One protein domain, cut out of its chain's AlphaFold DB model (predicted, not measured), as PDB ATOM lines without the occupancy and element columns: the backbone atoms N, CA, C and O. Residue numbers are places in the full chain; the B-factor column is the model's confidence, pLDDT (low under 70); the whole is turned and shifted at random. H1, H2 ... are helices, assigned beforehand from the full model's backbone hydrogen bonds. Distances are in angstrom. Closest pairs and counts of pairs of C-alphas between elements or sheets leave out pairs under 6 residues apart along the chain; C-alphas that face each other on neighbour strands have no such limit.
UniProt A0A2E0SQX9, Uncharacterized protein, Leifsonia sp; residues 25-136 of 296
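AT A GLANCE: This is residues 25 to 136 of the 296 residues of an uncharacterized protein of Leifsonia sp (UniProt A0A2E0SQX9). One very long straight helix, H1, sticks far out of a small three-helix bundle at one end of the model: its residues 25 to 55 stand free as an arm, while H3 of the helical hairpin H2 and H3 packs along its later part. The bundle H1, H2, H3 is up and down, each helix running against the one before it. The printed part has 112 residues with three named helices in the order H1, H2, H3 and no named strand; its class is all helix. It is extended, with a radius of gyration of the C-alphas of 25.7 A and spans of 93 by 25 by 18 A, the arm making much of the length.

HOW THE PARTS SIT: Begin with H1, residues 25 to 79, and look at its residues 59 to 78, with which alone it touches H3, residues 109 to 136. Their closest C-alphas are those of Leu 74 and Thr 123, 4.8 A apart, and they run the same way at a shallow tilt of 21 degrees. Next find H2, residues 92 to 104, which forms a hairpin with H3, opposite ways at a shallow tilt of 18 degrees. H3 touches H2 with residues 111 to 119 alone; the closest C-alphas are those of Ala 102 and Val 112, 5.7 A apart. H1 and H2 are near each other, with 12 pairs of C-alphas within 10 A. In H1, H2 and H3 every O i to N i+4 pair is within hydrogen-bond range.

IN THESE COORDINATES: Find C-alpha 25 at (102.904, -3.561, 22.149); from there H1 runs 79.7 A to C-alpha 79 at (31.502, -36.445, 8.849). H2 covers 18.2 A from Phe 92 to Ala 104. H3 runs 40.6 A from Pro 109 to C-alpha 136 at (17.918, -42.545, 21.352).

THE WHOLE: The C-alphas of Leu 25 and Glu 136, the two farthest apart, are 93.5 A apart. The printed part has no cut; the link from H1 to H2 is long, 12 residues, and that from H2 to H3 is tight. Look in the B-factor column for pLDDT under 70 at 28 residues, among them 25 to 34 and 82 to 84.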
ATOM      1  N   LEU A  25     103.376  -2.172  22.201       60.28
ATOM      2  CA  LEU A  25     102.904  -3.561  22.149       60.28
ATOM      3  C   LEU A  25     101.808  -3.839  23.182       60.28
ATOM      4  O   LEU A  25     100.836  -4.517  22.863       60.28
ATOM      5  N   LEU A  26     101.938  -3.291  24.391       60.59
ATOM      6  CA  LEU A  26     100.931  -3.445  25.438       60.59
ATOM      7  C   LEU A  26      99.620  -2.743  25.061       60.59
ATOM      8  O   LEU A  26      98.550  -3.321  25.214       60.59
ATOM      9  N   VAL A  27      99.703  -1.523  24.520       62.56
ATOM     10  CA  VAL A  27      98.527  -0.787  24.034       62.56
ATOM     11  C   VAL A  27      97.871  -1.539  22.879       62.56
ATOM     12  O   VAL A  27      96.672  -1.772  22.935       62.56
ATOM     13  N   ALA A  28      98.641  -2.003  21.892       59.75
ATOM     14  CA  ALA A  28      98.113  -2.781  20.772       59.75
ATOM     15  C   ALA A  28      97.441  -4.085  21.234       59.75
ATOM     16  O   ALA A  28      96.358  -4.416  20.758       59.75
ATOM     17  N   ALA A  29      98.033  -4.800  22.195       60.00
ATOM     18  CA  ALA A  29      97.447  -6.012  22.764       60.00
ATOM     19  C   ALA A  29      96.138  -5.724  23.518       60.00
ATOM     20  O   ALA A  29      95.154  -6.434  23.327       60.00
ATOM     21  N   LEU A  30      96.093  -4.649  24.314       58.97
ATOM     22  CA  LEU A  30      94.883  -4.221  25.022       58.97
ATOM     23  C   LEU A  30      93.781  -3.758  24.060       58.97
ATOM     24  O   LEU A  30      92.620  -4.097  24.261       58.97
ATOM     25  N   SER A  31      94.131  -3.041  22.989       54.88
ATOM     26  CA  SER A  31      93.178  -2.636  21.945       54.88
ATOM     27  C   SER A  31      92.612  -3.838  21.187       54.88
ATOM     28  O   SER A  31      91.425  -3.867  20.880       54.88
ATOM     29  N   SER A  32      93.445  -4.847  20.928       57.53
ATOM     30  CA  SER A  32      93.045  -6.087  20.249       57.53
ATOM     31  C   SER A  32      92.109  -6.928  21.121       57.53
ATOM     32  O   SER A  32      91.100  -7.434  20.641       57.53
ATOM     33  N   LEU A  33      92.409  -7.031  22.421       63.44
ATOM     34  CA  LEU A  33      91.546  -7.680  23.412       63.44
ATOM     35  C   LEU A  33      90.207  -6.956  23.571       63.44
ATOM     36  O   LEU A  33      89.172  -7.611  23.615       63.44
ATOM     37  N   ALA A  34      90.214  -5.622  23.609       64.38
ATOM     38  CA  ALA A  34      88.988  -4.833  23.664       64.38
ATOM     39  C   ALA A  34      88.125  -5.025  22.405       64.38
ATOM     40  O   ALA A  34      86.917  -5.196  22.518       64.38
ATOM     41  N   TYR A  35      88.738  -5.061  21.218       70.94
ATOM     42  CA  TYR A  35      88.032  -5.308  19.959       70.94
ATOM     43  C   TYR A  35      87.395  -6.705  19.905       70.94
ATOM     44  O   TYR A  35      86.231  -6.840  19.538       70.94
ATOM     45  N   LEU A  36      88.134  -7.738  20.323       65.12
ATOM     46  CA  LEU A  36      87.620  -9.110  20.391       65.12
ATOM     47  C   LEU A  36      86.509  -9.265  21.434       65.12
ATOM     48  O   LEU A  36      85.545  -9.978  21.182       65.12
ATOM     49  N   ALA A  37      86.617  -8.584  22.579       64.12
ATOM     50  CA  ALA A  37      85.564  -8.582  23.588       64.12
ATOM     51  C   ALA A  37      84.274  -7.955  23.042       64.12
ATOM     52  O   ALA A  37      83.210  -8.540  23.203       64.12
ATOM     53  N   VAL A  38      84.368  -6.820  22.338       69.12
ATOM     54  CA  VAL A  38      83.202  -6.179  21.704       69.12
ATOM     55  C   VAL A  38      82.562  -7.096  20.663       69.12
ATOM     56  O   VAL A  38      81.354  -7.283  20.712       69.12
ATOM     57  N   GLN A  39      83.343  -7.729  19.778       70.50
ATOM     58  CA  GLN A  39      82.786  -8.682  18.806       70.50
ATOM     59  C   GLN A  39      82.137  -9.906  19.460       70.50
ATOM     60  O   GLN A  39      81.153 -10.421  18.945       70.50
ATOM     61  N   PHE A  40      82.685 -10.386  20.577       67.19
ATOM     62  CA  PHE A  40      82.112 -11.515  21.306       67.19
ATOM     63  C   PHE A  40      80.765 -11.158  21.946       67.19
ATOM     64  O   PHE A  40      79.842 -11.962  21.877       67.19
ATOM     65  N   PHE A  41      80.638  -9.959  22.523       66.88
ATOM     66  CA  PHE A  41      79.361  -9.481  23.060       66.88
ATOM     67  C   PHE A  41      78.325  -9.257  21.951       66.88
ATOM     68  O   PHE A  41      77.203  -9.723  22.089       66.88
ATOM     69  N   ASP A  42      78.720  -8.661  20.824       69.88
ATOM     70  CA  ASP A  42      77.836  -8.431  19.670       69.88
ATOM     71  C   ASP A  42      77.338  -9.756  19.053       69.88
ATOM     72  O   ASP A  42      76.173  -9.903  18.694       69.88
ATOM     73  N   ALA A  43      78.209 -10.771  18.993       61.56
ATOM     74  CA  ALA A  43      77.843 -12.113  18.545       61.56
ATOM     75  C   ALA A  43      76.950 -12.860  19.551       61.56
ATOM     76  O   ALA A  43      76.106 -13.646  19.132       61.56
ATOM     77  N   GLN A  44      77.123 -12.650  20.862       70.25
ATOM     78  CA  GLN A  44      76.228 -13.236  21.867       70.25
ATOM     79  C   GLN A  44      74.839 -12.603  21.837       70.25
ATOM     80  O   GLN A  44      73.865 -13.347  21.903       70.25
ATOM     81  N   ASP A  45      74.752 -11.282  21.680       70.44
ATOM     82  CA  ASP A  45      73.471 -10.586  21.547       70.44
ATOM     83  C   ASP A  45      72.736 -11.038  20.273       70.44
ATOM     84  O   ASP A  45      71.562 -11.387  20.350       70.44
ATOM     85  N   GLN A  46      73.429 -11.169  19.133       67.94
ATOM     86  CA  GLN A  46      72.824 -11.712  17.903       67.94
ATOM     87  C   GLN A  46      72.365 -13.169  18.041       67.94
ATOM     88  O   GLN A  46      71.335 -13.542  17.488       67.94
ATOM     89  N   VAL A  47      73.118 -14.015  18.753       63.62
ATOM     90  CA  VAL A  47      72.719 -15.414  18.987       63.62
ATOM     91  C   VAL A  47      71.522 -15.493  19.933       63.62
ATOM     92  O   VAL A  47      70.657 -16.335  19.715       63.62
ATOM     93  N   ALA A  48      71.454 -14.637  20.955       68.50
ATOM     94  CA  ALA A  48      70.304 -14.559  21.851       68.50
ATOM     95  C   ALA A  48      69.049 -14.083  21.102       68.50
ATOM     96  O   ALA A  48      68.013 -14.730  21.193       68.50
ATOM     97  N   GLU A  49      69.168 -13.036  20.281       72.44
ATOM     98  CA  GLU A  49      68.073 -12.528  19.443       72.44
ATOM     99  C   GLU A  49      67.585 -13.587  18.436       72.44
ATOM    100  O   GLU A  49      66.386 -13.806  18.299       72.44
ATOM    101  N   GLN A  50      68.502 -14.325  17.796       67.19
ATOM    102  CA  GLN A  50      68.142 -15.440  16.909       67.19
ATOM    103  C   GLN A  50      67.496 -16.616  17.646       67.19
ATOM    104  O   GLN A  50      66.641 -17.294  17.082       67.19
ATOM    105  N   GLN A  51      67.917 -16.908  18.879       69.00
ATOM    106  CA  GLN A  51      67.308 -17.966  19.689       69.00
ATOM    107  C   GLN A  51      65.889 -17.597  20.118       69.00
ATOM    108  O   GLN A  51      65.014 -18.461  20.054       69.00
ATOM    109  N   ASP A  52      65.658 -16.337  20.484       74.88
ATOM    110  CA  ASP A  52      64.325 -15.821  20.788       74.88
ATOM    111  C   ASP A  52      63.431 -15.853  19.535       74.88
ATOM    112  O   ASP A  52      62.317 -16.370  19.596       74.88
ATOM    113  N   GLU A  53      63.938 -15.428  18.370       73.88
ATOM    114  CA  GLU A  53      63.191 -15.469  17.100       73.88
ATOM    115  C   GLU A  53      62.839 -16.908  16.675       73.88
ATOM    116  O   GLU A  53      61.720 -17.175  16.239       73.88
ATOM    117  N   ILE A  54      63.763 -17.865  16.836       67.75
ATOM    118  CA  ILE A  54      63.496 -19.292  16.583       67.75
ATOM    119  C   ILE A  54      62.460 -19.838  17.573       67.75
ATOM    120  O   ILE A  54      61.603 -20.627  17.174       67.75
ATOM    121  N   GLY A  55      62.532 -19.434  18.845       70.00
ATOM    122  CA  GLY A  55      61.553 -19.798  19.868       70.00
ATOM    123  C   GLY A  55      60.146 -19.336  19.493       70.00
ATOM    124  O   GLY A  55      59.236 -20.157  19.409       70.00
ATOM    125  N   GLU A  56      59.989 -18.056  19.151       75.62
ATOM    126  CA  GLU A  56      58.709 -17.493  18.705       75.62
ATOM    127  C   GLU A  56      58.182 -18.170  17.431       75.62
ATOM    128  O   GLU A  56      56.975 -18.389  17.286       75.62
ATOM    129  N   LEU A  57      59.070 -18.530  16.496       71.88
ATOM    130  CA  LEU A  57      58.679 -19.209  15.263       71.88
ATOM    131  C   LEU A  57      58.195 -20.644  15.516       71.88
ATOM    132  O   LEU A  57      57.227 -21.070  14.882       71.88
ATOM    133  N   ASN A  58      58.850 -21.369  16.427       74.06
ATOM    134  CA  ASN A  58      58.440 -22.712  16.840       74.06
ATOM    135  C   ASN A  58      57.092 -22.668  17.563       74.06
ATOM    136  O   ASN A  58      56.186 -23.395  17.174       74.06
ATOM    137  N   ASP A  59      56.904 -21.740  18.505       77.12
ATOM    138  CA  ASP A  59      55.619 -21.566  19.192       77.12
ATOM    139  C   ASP A  59      54.490 -21.254  18.191       77.12
ATOM    140  O   ASP A  59      53.365 -21.742  18.313       77.12
ATOM    141  N   LEU A  60      54.769 -20.455  17.157       76.88
ATOM    142  CA  LEU A  60      53.816 -20.171  16.082       76.88
ATOM    143  C   LEU A  60      53.516 -21.380  15.188       76.88
ATOM    144  O   LEU A  60      52.424 -21.434  14.619       76.88
ATOM    145  N   LEU A  61      54.472 -22.289  14.992       77.56
ATOM    146  CA  LEU A  61      54.264 -23.529  14.244       77.56
ATOM    147  C   LEU A  61      53.420 -24.503  15.066       77.56
ATOM    148  O   LEU A  61      52.374 -24.926  14.578       77.56
ATOM    149  N   ASP A  62      53.791 -24.734  16.323       81.81
ATOM    150  CA  ASP A  62      53.075 -25.625  17.239       81.81
ATOM    151  C   ASP A  62      51.605 -25.204  17.384       81.81
ATOM    152  O   ASP A  62      50.696 -26.022  17.259       81.81
ATOM    153  N   ASN A  63      51.331 -23.904  17.551       81.69
ATOM    154  CA  ASN A  63      49.952 -23.409  17.641       81.69
ATOM    155  C   ASN A  63      49.140 -23.645  16.358       81.69
ATOM    156  O   ASN A  63      47.934 -23.875  16.429       81.69
ATOM    157  N   LYS A  64      49.770 -23.588  15.178       80.69
ATOM    158  CA  LYS A  64      49.082 -23.871  13.908       80.69
ATOM    159  C   LYS A  64      48.823 -25.357  13.724       80.69
ATOM    160  O   LYS A  64      47.761 -25.700  13.220       80.69
ATOM    161  N   GLU A  65      49.763 -26.210  14.118       88.06
ATOM    162  CA  GLU A  65      49.575 -27.663  14.094       88.06
ATOM    163  C   GLU A  65      48.436 -28.075  15.030       88.06
ATOM    164  O   GLU A  65      47.558 -28.834  14.632       88.06
ATOM    165  N   VAL A  66      48.383 -27.500  16.235       88.25
ATOM    166  CA  VAL A  66      47.304 -27.749  17.201       88.25
ATOM    167  C   VAL A  66      45.949 -27.250  16.689       88.25
ATOM    168  O   VAL A  66      44.950 -27.949  16.846       88.25
ATOM    169  N   PHE A  67      45.899 -26.074  16.053       88.19
ATOM    170  CA  PHE A  67      44.675 -25.584  15.414       88.19
ATOM    171  C   PHE A  67      44.233 -26.492  14.259       88.19
ATOM    172  O   PHE A  67      43.056 -26.828  14.166       88.19
ATOM    173  N   GLY A  68      45.169 -26.900  13.395       86.12
ATOM    174  CA  GLY A  68      44.897 -27.809  12.282       86.12
ATOM    175  C   GLY A  68      44.321 -29.138  12.763       86.12
ATOM    176  O   GLY A  68      43.276 -29.547  12.281       86.12
ATOM    177  N   ALA A  69      44.925 -29.737  13.792       87.38
ATOM    178  CA  ALA A  69      44.417 -30.966  14.394       87.38
ATOM    179  C   ALA A  69      43.003 -30.807  14.983       87.38
ATOM    180  O   ALA A  69      42.185 -31.708  14.844       87.38
ATOM    181  N   ALA A  70      42.698 -29.666  15.614       88.62
ATOM    182  CA  ALA A  70      41.351 -29.400  16.126       88.62
ATOM    183  C   ALA A  70      40.322 -29.229  14.995       88.62
ATOM    184  O   ALA A  70      39.187 -29.671  15.129       88.62
ATOM    185  N   MET A  71      40.709 -28.598  13.882       87.94
ATOM    186  CA  MET A  71      39.858 -28.505  12.693       87.94
ATOM    187  C   MET A  71      39.610 -29.878  12.071       87.94
ATOM    188  O   MET A  71      38.472 -30.167  11.721       87.94
ATOM    189  N   ASP A  72      40.644 -30.711  11.953       86.81
ATOM    190  CA  ASP A  72      40.511 -32.073  11.431       86.81
ATOM    191  C   ASP A  72      39.543 -32.891  12.302       86.81
ATOM    192  O   ASP A  72      38.629 -33.514  11.776       86.81
ATOM    193  N   GLU A  73      39.658 -32.805  13.632       88.56
ATOM    194  CA  GLU A  73      38.745 -33.474  14.573       88.56
ATOM    195  C   GLU A  73      37.291 -32.985  14.445       88.56
ATOM    196  O   GLU A  73      36.355 -33.791  14.462       88.56
ATOM    197  N   LEU A  74      37.090 -31.672  14.275       86.75
ATOM    198  CA  LEU A  74      35.768 -31.101  14.016       86.75
ATOM    199  C   LEU A  74      35.175 -31.643  12.711       86.75
ATOM    200  O   LEU A  74      34.003 -32.011  12.683       86.75
ATOM    201  N   MET A  75      35.968 -31.684  11.636       85.81
ATOM    202  CA  MET A  75      35.511 -32.201  10.344       85.81
ATOM    203  C   MET A  75      35.217 -33.699  10.417       85.81
ATOM    204  O   MET A  75      34.186 -34.119   9.910       85.81
ATOM    205  N   ASP A  76      36.052 -34.492  11.089       85.25
ATOM    206  CA  ASP A  76      35.808 -35.924  11.291       85.25
ATOM    207  C   ASP A  76      34.520 -36.173  12.094       85.25
ATOM    208  O   ASP A  76      33.759 -37.088  11.783       85.25
ATOM    209  N   THR A  77      34.234 -35.330  13.091       85.81
ATOM    210  CA  THR A  77      32.992 -35.400  13.877       85.81
ATOM    211  C   THR A  77      31.782 -34.980  13.044       85.81
ATOM    212  O   THR A  77      30.750 -35.640  13.084       85.81
ATOM    213  N   ALA A  78      31.901 -33.922  12.237       83.50
ATOM    214  CA  ALA A  78      30.858 -33.523  11.296       83.50
ATOM    215  C   ALA A  78      30.600 -34.598  10.224       83.50
ATOM    216  O   ALA A  78      29.459 -34.807   9.835       83.50
ATOM    217  N   LEU A  79      31.632 -35.323   9.783       78.81
ATOM    218  CA  LEU A  79      31.502 -36.445   8.849       78.81
ATOM    219  C   LEU A  79      30.822 -37.667   9.470       78.81
ATOM    220  O   LEU A  79      30.317 -38.504   8.734       78.81
ATOM    221  N   ALA A  80      30.758 -37.788  10.797       76.81
ATOM    222  CA  ALA A  80      29.918 -38.811  11.421       76.81
ATOM    223  C   ALA A  80      28.415 -38.545  11.204       76.81
ATOM    224  O   ALA A  80      27.610 -39.444  11.413       76.81
ATOM    225  N   LEU A  81      28.049 -37.335  10.763       72.62
ATOM    226  CA  LEU A  81      26.706 -36.974  10.302       72.62
ATOM    227  C   LEU A  81      26.537 -37.173   8.783       72.62
ATOM    228  O   LEU A  81      25.480 -36.861   8.245       72.62
ATOM    229  N   ASP A  82      27.555 -37.680   8.077       65.50
ATOM    230  CA  ASP A  82      27.419 -38.089   6.677       65.50
ATOM    231  C   ASP A  82      26.433 -39.261   6.567       65.50
ATOM    232  O   ASP A  82      26.468 -40.212   7.347       65.50
ATOM    233  N   GLY A  83      25.515 -39.180   5.608       56.00
ATOM    234  CA  GLY A  83      24.409 -40.126   5.456       56.00
ATOM    235  C   GLY A  83      23.233 -39.921   6.420       56.00
ATOM    236  O   GLY A  83      22.128 -40.352   6.091       56.00
ATOM    237  N   ALA A  84      23.411 -39.210   7.538       60.56
ATOM    238  CA  ALA A  84      22.287 -38.639   8.267       60.56
ATOM    239  C   ALA A  84      21.807 -37.432   7.453       60.56
ATOM    240  O   ALA A  84      22.595 -36.537   7.155       60.56
ATOM    241  N   GLN A  85      20.539 -37.413   7.032       70.38
ATOM    242  CA  GLN A  85      19.916 -36.325   6.253       70.38
ATOM    243  C   GLN A  85      19.733 -35.059   7.121       70.38
ATOM    244  O   GLN A  85      18.633 -34.562   7.343       70.38
ATOM    245  N   MET A  86      20.842 -34.612   7.702       68.44
ATOM    246  CA  MET A  86      20.979 -33.748   8.867       68.44
ATOM    247  C   MET A  86      22.071 -32.699   8.626       68.44
ATOM    248  O   MET A  86      22.660 -32.189   9.579       68.44
ATOM    249  N   ALA A  87      22.367 -32.362   7.364       65.94
ATOM    250  CA  ALA A  87      23.387 -31.371   7.020       65.94
ATOM    251  C   ALA A  87      23.184 -30.021   7.721       65.94
ATOM    252  O   ALA A  87      24.162 -29.350   8.047       65.94
ATOM    253  N   GLU A  88      21.935 -29.642   8.009       73.25
ATOM    254  CA  GLU A  88      21.610 -28.429   8.765       73.25
ATOM    255  C   GLU A  88      22.204 -28.412  10.186       73.25
ATOM    256  O   GLU A  88      22.527 -27.341  10.702       73.25
ATOM    257  N   LEU A  89      22.413 -29.574  10.818       73.00
ATOM    258  CA  LEU A  89      23.039 -29.658  12.144       73.00
ATOM    259  C   LEU A  89      24.515 -29.242  12.129       73.00
ATOM    260  O   LEU A  89      25.084 -28.978  13.189       73.00
ATOM    261  N   VAL A  90      25.135 -29.175  10.949       78.62
ATOM    262  CA  VAL A  90      26.536 -28.802  10.778       78.62
ATOM    263  C   VAL A  90      26.634 -27.358  10.271       78.62
ATOM    264  O   VAL A  90      26.461 -27.104   9.076       78.62
ATOM    265  N   PRO A  91      26.971 -26.377  11.132       81.25
ATOM    266  CA  PRO A  91      27.075 -24.972  10.742       81.25
ATOM    267  C   PRO A  91      28.385 -24.687   9.981       81.25
ATOM    268  O   PRO A  91      29.269 -23.970  10.456       81.25
ATOM    269  N   PHE A  92      28.508 -25.227   8.766       80.31
ATOM    270  CA  PHE A  92      29.704 -25.108   7.924       80.31
ATOM    271  C   PHE A  92      30.160 -23.662   7.716       80.31
ATOM    272  O   PHE A  92      31.351 -23.376   7.824       80.31
ATOM    273  N   ASP A  93      29.228 -22.734   7.496       81.12
ATOM    274  CA  ASP A  93      29.543 -21.316   7.296       81.12
ATOM    275  C   ASP A  93      30.241 -20.701   8.521       81.12
ATOM    276  O   ASP A  93      31.111 -19.829   8.408       81.12
ATOM    277  N   GLU A  94      29.884 -21.156   9.723       84.31
ATOM    278  CA  GLU A  94      30.530 -20.725  10.956       84.31
ATOM    279  C   GLU A  94      31.928 -21.329  11.095       84.31
ATOM    280  O   GLU A  94      32.867 -20.611  11.461       84.31
ATOM    281  N   TYR A  95      32.096 -22.603  10.740       86.75
ATOM    282  CA  TYR A  95      33.390 -23.285  10.758       86.75
ATOM    283  C   TYR A  95      34.367 -22.658   9.760       86.75
ATOM    284  O   TYR A  95      35.501 -22.332  10.123       86.75
ATOM    285  N   GLU A  96      33.911 -22.375   8.538       83.88
ATOM    286  CA  GLU A  96      34.684 -21.661   7.521       83.88
ATOM    287  C   GLU A  96      35.072 -20.256   7.991       83.88
ATOM    288  O   GLU A  96      36.223 -19.832   7.842       83.88
ATOM    289  N   ARG A  97      34.149 -19.531   8.635       86.19
ATOM    290  CA  ARG A  97      34.433 -18.211   9.209       86.19
ATOM    291  C   ARG A  97      35.504 -18.281  10.298       86.19
ATOM    292  O   ARG A  97      36.386 -17.413  10.343       86.19
ATOM    293  N   VAL A  98      35.464 -19.282  11.179       87.19
ATOM    294  CA  VAL A  98      36.504 -19.458  12.205       87.19
ATOM    295  C   VAL A  98      37.843 -19.828  11.568       87.19
ATOM    296  O   VAL A  98      38.853 -19.213  11.904       87.19
ATOM    297  N   ALA A  99      37.863 -20.719  10.577       84.81
ATOM    298  CA  ALA A  99      39.077 -21.049   9.831       84.81
ATOM    299  C   ALA A  99      39.693 -19.816   9.138       84.81
ATOM    300  O   ALA A  99      40.891 -19.544   9.279       84.81
ATOM    301  N   ALA A 100      38.875 -19.005   8.461       83.50
ATOM    302  CA  ALA A 100      39.319 -17.785   7.790       83.50
ATOM    303  C   ALA A 100      39.871 -16.741   8.779       83.50
ATOM    304  O   ALA A 100      40.919 -16.128   8.542       83.50
ATOM    305  N   THR A 101      39.197 -16.546   9.917       86.69
ATOM    306  CA  THR A 101      39.655 -15.611  10.959       86.69
ATOM    307  C   THR A 101      40.921 -16.101  11.663       86.69
ATOM    308  O   THR A 101      41.842 -15.304  11.870       86.69
ATOM    309  N   ALA A 102      41.045 -17.403  11.931       85.44
ATOM    310  CA  ALA A 102      42.266 -18.009  12.455       85.44
ATOM    311  C   ALA A 102      43.450 -17.821  11.494       85.44
ATOM    312  O   ALA A 102      44.539 -17.423  11.916       85.44
ATOM    313  N   TRP A 103      43.237 -17.996  10.185       82.81
ATOM    314  CA  TRP A 103      44.265 -17.750   9.169       82.81
ATOM    315  C   TRP A 103      44.698 -16.277   9.089       82.81
ATOM    316  O   TRP A 103      45.897 -15.963   8.990       82.81
ATOM    317  N   ALA A 104      43.746 -15.344   9.173       85.31
ATOM    318  CA  ALA A 104      44.045 -13.916   9.239       85.31
ATOM    319  C   ALA A 104      44.900 -13.580  10.477       85.31
ATOM    320  O   ALA A 104      45.864 -12.815  10.379       85.31
ATOM    321  N   ASN A 105      44.616 -14.236  11.606       86.31
ATOM    322  CA  ASN A 105      45.297 -14.059  12.886       86.31
ATOM    323  C   ASN A 105      46.497 -14.999  13.110       86.31
ATOM    324  O   ASN A 105      47.079 -14.987  14.193       86.31
ATOM    325  N   ARG A 106      46.944 -15.751  12.094       84.19
ATOM    326  CA  ARG A 106      47.965 -16.823  12.195       84.19
ATOM    327  C   ARG A 106      49.340 -16.424  12.747       84.19
ATOM    328  O   ARG A 106      50.219 -17.270  12.881       84.19
ATOM    329  N   ARG A 107      49.581 -15.126  12.939       83.25
ATOM    330  CA  ARG A 107      50.816 -14.570  13.518       83.25
ATOM    331  C   ARG A 107      50.676 -14.232  15.004       83.25
ATOM    332  O   ARG A 107      51.638 -13.770  15.596       83.25
ATOM    333  N   SER A 108      49.495 -14.421  15.587       87.81
ATOM    334  CA  SER A 108      49.216 -14.177  17.000       87.81
ATOM    335  C   SER A 108      48.930 -15.509  17.700       87.81
ATOM    336  O   SER A 108      47.831 -16.043  17.529       87.81
ATOM    337  N   PRO A 109      49.873 -16.041  18.502       83.88
ATOM    338  CA  PRO A 109      49.683 -17.298  19.227       83.88
ATOM    339  C   PRO A 109      48.422 -17.290  20.097       83.88
ATOM    340  O   PRO A 109      47.637 -18.232  20.073       83.88
ATOM    341  N   ALA A 110      48.169 -16.179  20.798       87.44
ATOM    342  CA  ALA A 110      47.008 -16.034  21.674       87.44
ATOM    343  C   ALA A 110      45.673 -16.109  20.913       87.44
ATOM    344  O   ALA A 110      44.726 -16.723  21.396       87.44
ATOM    345  N   MET A 111      45.598 -15.513  19.717       88.94
ATOM    346  CA  MET A 111      44.381 -15.572  18.900       88.94
ATOM    347  C   MET A 111      44.184 -16.965  18.299       88.94
ATOM    348  O   MET A 111      43.070 -17.472  18.311       88.94
ATOM    349  N   VAL A 112      45.253 -17.607  17.813       87.69
ATOM    350  CA  VAL A 112      45.176 -18.986  17.296       87.69
ATOM    351  C   VAL A 112      44.724 -19.951  18.396       87.69
ATOM    352  O   VAL A 112      43.847 -20.777  18.153       87.69
ATOM    353  N   ALA A 113      45.230 -19.799  19.622       88.00
ATOM    354  CA  ALA A 113      44.784 -20.583  20.771       88.00
ATOM    355  C   ALA A 113      43.298 -20.345  21.102       88.00
ATOM    356  O   ALA A 113      42.567 -21.299  21.353       88.00
ATOM    357  N   GLN A 114      42.825 -19.095  21.046       92.62
ATOM    358  CA  GLN A 114      41.406 -18.780  21.241       92.62
ATOM    359  C   GLN A 114      40.516 -19.445  20.180       92.62
ATOM    360  O   GLN A 114      39.503 -20.046  20.525       92.62
ATOM    361  N   HIS A 115      40.893 -19.356  18.902       90.88
ATOM    362  CA  HIS A 115      40.148 -20.000  17.817       90.88
ATOM    363  C   HIS A 115      40.186 -21.528  17.927       90.88
ATOM    364  O   HIS A 115      39.184 -22.178  17.666       90.88
ATOM    365  N   THR A 116      41.305 -22.101  18.376       90.44
ATOM    366  CA  THR A 116      41.406 -23.543  18.652       90.44
ATOM    367  C   THR A 116      40.387 -23.973  19.705       90.44
ATOM    368  O   THR A 116      39.696 -24.969  19.521       90.44
ATOM    369  N   GLU A 117      40.261 -23.220  20.799       93.81
ATOM    370  CA  GLU A 117      39.294 -23.542  21.852       93.81
ATOM    371  C   GLU A 117      37.848 -23.407  21.363       93.81
ATOM    372  O   GLU A 117      36.997 -24.220  21.709       93.81
ATOM    373  N   GLN A 118      37.579 -22.428  20.497       93.44
ATOM    374  CA  GLN A 118      36.276 -22.282  19.852       93.44
ATOM    375  C   GLN A 118      35.925 -23.504  18.983       93.44
ATOM    376  O   GLN A 118      34.820 -24.026  19.093       93.44
ATOM    377  N   ILE A 119      36.870 -23.998  18.176       91.50
ATOM    378  CA  ILE A 119      36.691 -25.205  17.350       91.50
ATOM    379  C   ILE A 119      36.450 -26.452  18.208       91.50
ATOM    380  O   ILE A 119      35.570 -27.253  17.896       91.50
ATOM    381  N   ARG A 120      37.171 -26.597  19.325       94.06
ATOM    382  CA  ARG A 120      36.917 -27.681  20.289       94.06
ATOM    383  C   ARG A 120      35.531 -27.595  20.912       94.06
ATOM    384  O   ARG A 120      34.905 -28.628  21.111       94.06
ATOM    385  N   GLY A 121      35.050 -26.381  21.188       92.69
ATOM    386  CA  GLY A 121      33.677 -26.143  21.631       92.69
ATOM    387  C   GLY A 121      32.660 -26.701  20.636       92.69
ATOM    388  O   GLY A 121      31.849 -27.538  21.014       92.69
ATOM    389  N   TYR A 122      32.776 -26.337  19.357       90.88
ATOM    390  CA  TYR A 122      31.895 -26.874  18.312       90.88
ATOM    391  C   TYR A 122      32.002 -28.391  18.150       90.88
ATOM    392  O   TYR A 122      30.996 -29.061  17.943       90.88
ATOM    393  N   THR A 123      33.212 -28.940  18.276       91.12
ATOM    394  CA  THR A 123      33.437 -30.391  18.204       91.12
ATOM    395  C   THR A 123      32.704 -31.103  19.339       91.12
ATOM    396  O   THR A 123      32.034 -32.106  19.115       91.12
ATOM    397  N   ALA A 124      32.789 -30.565  20.559       92.19
ATOM    398  CA  ALA A 124      32.085 -31.107  21.714       92.19
ATOM    399  C   ALA A 124      30.560 -31.003  21.555       92.19
ATOM    400  O   ALA A 124      29.866 -31.971  21.845       92.19
ATOM    401  N   GLU A 125      30.048 -29.878  21.051       90.19
ATOM    402  CA  GLU A 125      28.615 -29.689  20.780       90.19
ATOM    403  C   GLU A 125      28.088 -30.711  19.756       90.19
ATOM    404  O   GLU A 125      27.088 -31.379  20.022       90.19
ATOM    405  N   LEU A 126      28.784 -30.910  18.628       88.00
ATOM    406  CA  LEU A 126      28.426 -31.959  17.661       88.00
ATOM    407  C   LEU A 126      28.522 -33.364  18.273       88.00
ATOM    408  O   LEU A 126      27.646 -34.199  18.054       88.00
ATOM    409  N   GLY A 127      29.555 -33.625  19.078       89.00
ATOM    410  CA  GLY A 127      29.723 -34.897  19.781       89.00
ATOM    411  C   GLY A 127      28.592 -35.197  20.771       89.00
ATOM    412  O   GLY A 127      28.182 -36.352  20.906       89.00
ATOM    413  N   GLU A 128      28.050 -34.175  21.442       89.06
ATOM    414  CA  GLU A 128      26.873 -34.307  22.310       89.06
ATOM    415  C   GLU A 128      25.612 -34.646  21.508       89.06
ATOM    416  O   GLU A 128      24.848 -35.515  21.933       89.06
ATOM    417  N   ILE A 129      25.422 -34.020  20.342       84.88
ATOM    418  CA  ILE A 129      24.309 -34.310  19.424       84.88
ATOM    419  C   ILE A 129      24.373 -35.766  18.943       84.88
ATOM    420  O   ILE A 129      23.393 -36.498  19.089       84.88
ATOM    421  N   LEU A 130      25.535 -36.214  18.454       85.12
ATOM    422  CA  LEU A 130      25.766 -37.600  18.028       85.12
ATOM    423  C   LEU A 130      25.492 -38.594  19.161       85.12
ATOM    424  O   LEU A 130      24.730 -39.544  19.002       85.12
ATOM    425  N   SER A 131      26.050 -38.336  20.345       87.50
ATOM    426  CA  SER A 131      25.861 -39.208  21.511       87.50
ATOM    427  C   SER A 131      24.394 -39.284  21.949       87.50
ATOM    428  O   SER A 131      23.940 -40.320  22.441       87.50
ATOM    429  N   ALA A 132      23.644 -38.186  21.814       84.88
ATOM    430  CA  ALA A 132      22.220 -38.156  22.118       84.88
ATOM    431  C   ALA A 132      21.407 -38.978  21.108       84.88
ATOM    432  O   ALA A 132      20.542 -39.742  21.539       84.88
ATOM    433  N   ALA A 133      21.719 -38.870  19.811       82.69
ATOM    434  CA  ALA A 133      21.096 -39.664  18.753       82.69
ATOM    435  C   ALA A 133      21.371 -41.166  18.939       82.69
ATOM    436  O   ALA A 133      20.434 -41.959  19.002       82.69
ATOM    437  N   GLU A 134      22.627 -41.557  19.183       83.44
ATOM    438  CA  GLU A 134      22.997 -42.950  19.484       83.44
ATOM    439  C   GLU A 134      22.241 -43.497  20.709       83.44
ATOM    440  O   GLU A 134      21.760 -44.636  20.726       83.44
ATOM    441  N   ALA A 135      22.121 -42.680  21.760       83.94
ATOM    442  CA  ALA A 135      21.386 -43.055  22.959       83.94
ATOM    443  C   ALA A 135      19.879 -43.190  22.705       83.94
ATOM    444  O   ALA A 135      19.223 -43.954  23.417       83.94
ATOM    445  N   GLU A 136      19.321 -42.452  21.746       80.19
ATOM    446  CA  GLU A 136      17.918 -42.545  21.352       80.19
ATOM    447  C   GLU A 136      17.655 -43.758  20.458       80.19
ATOM    448  O   GLU A 136      16.757 -44.538  20.778       80.19
TER     449      GLU A 136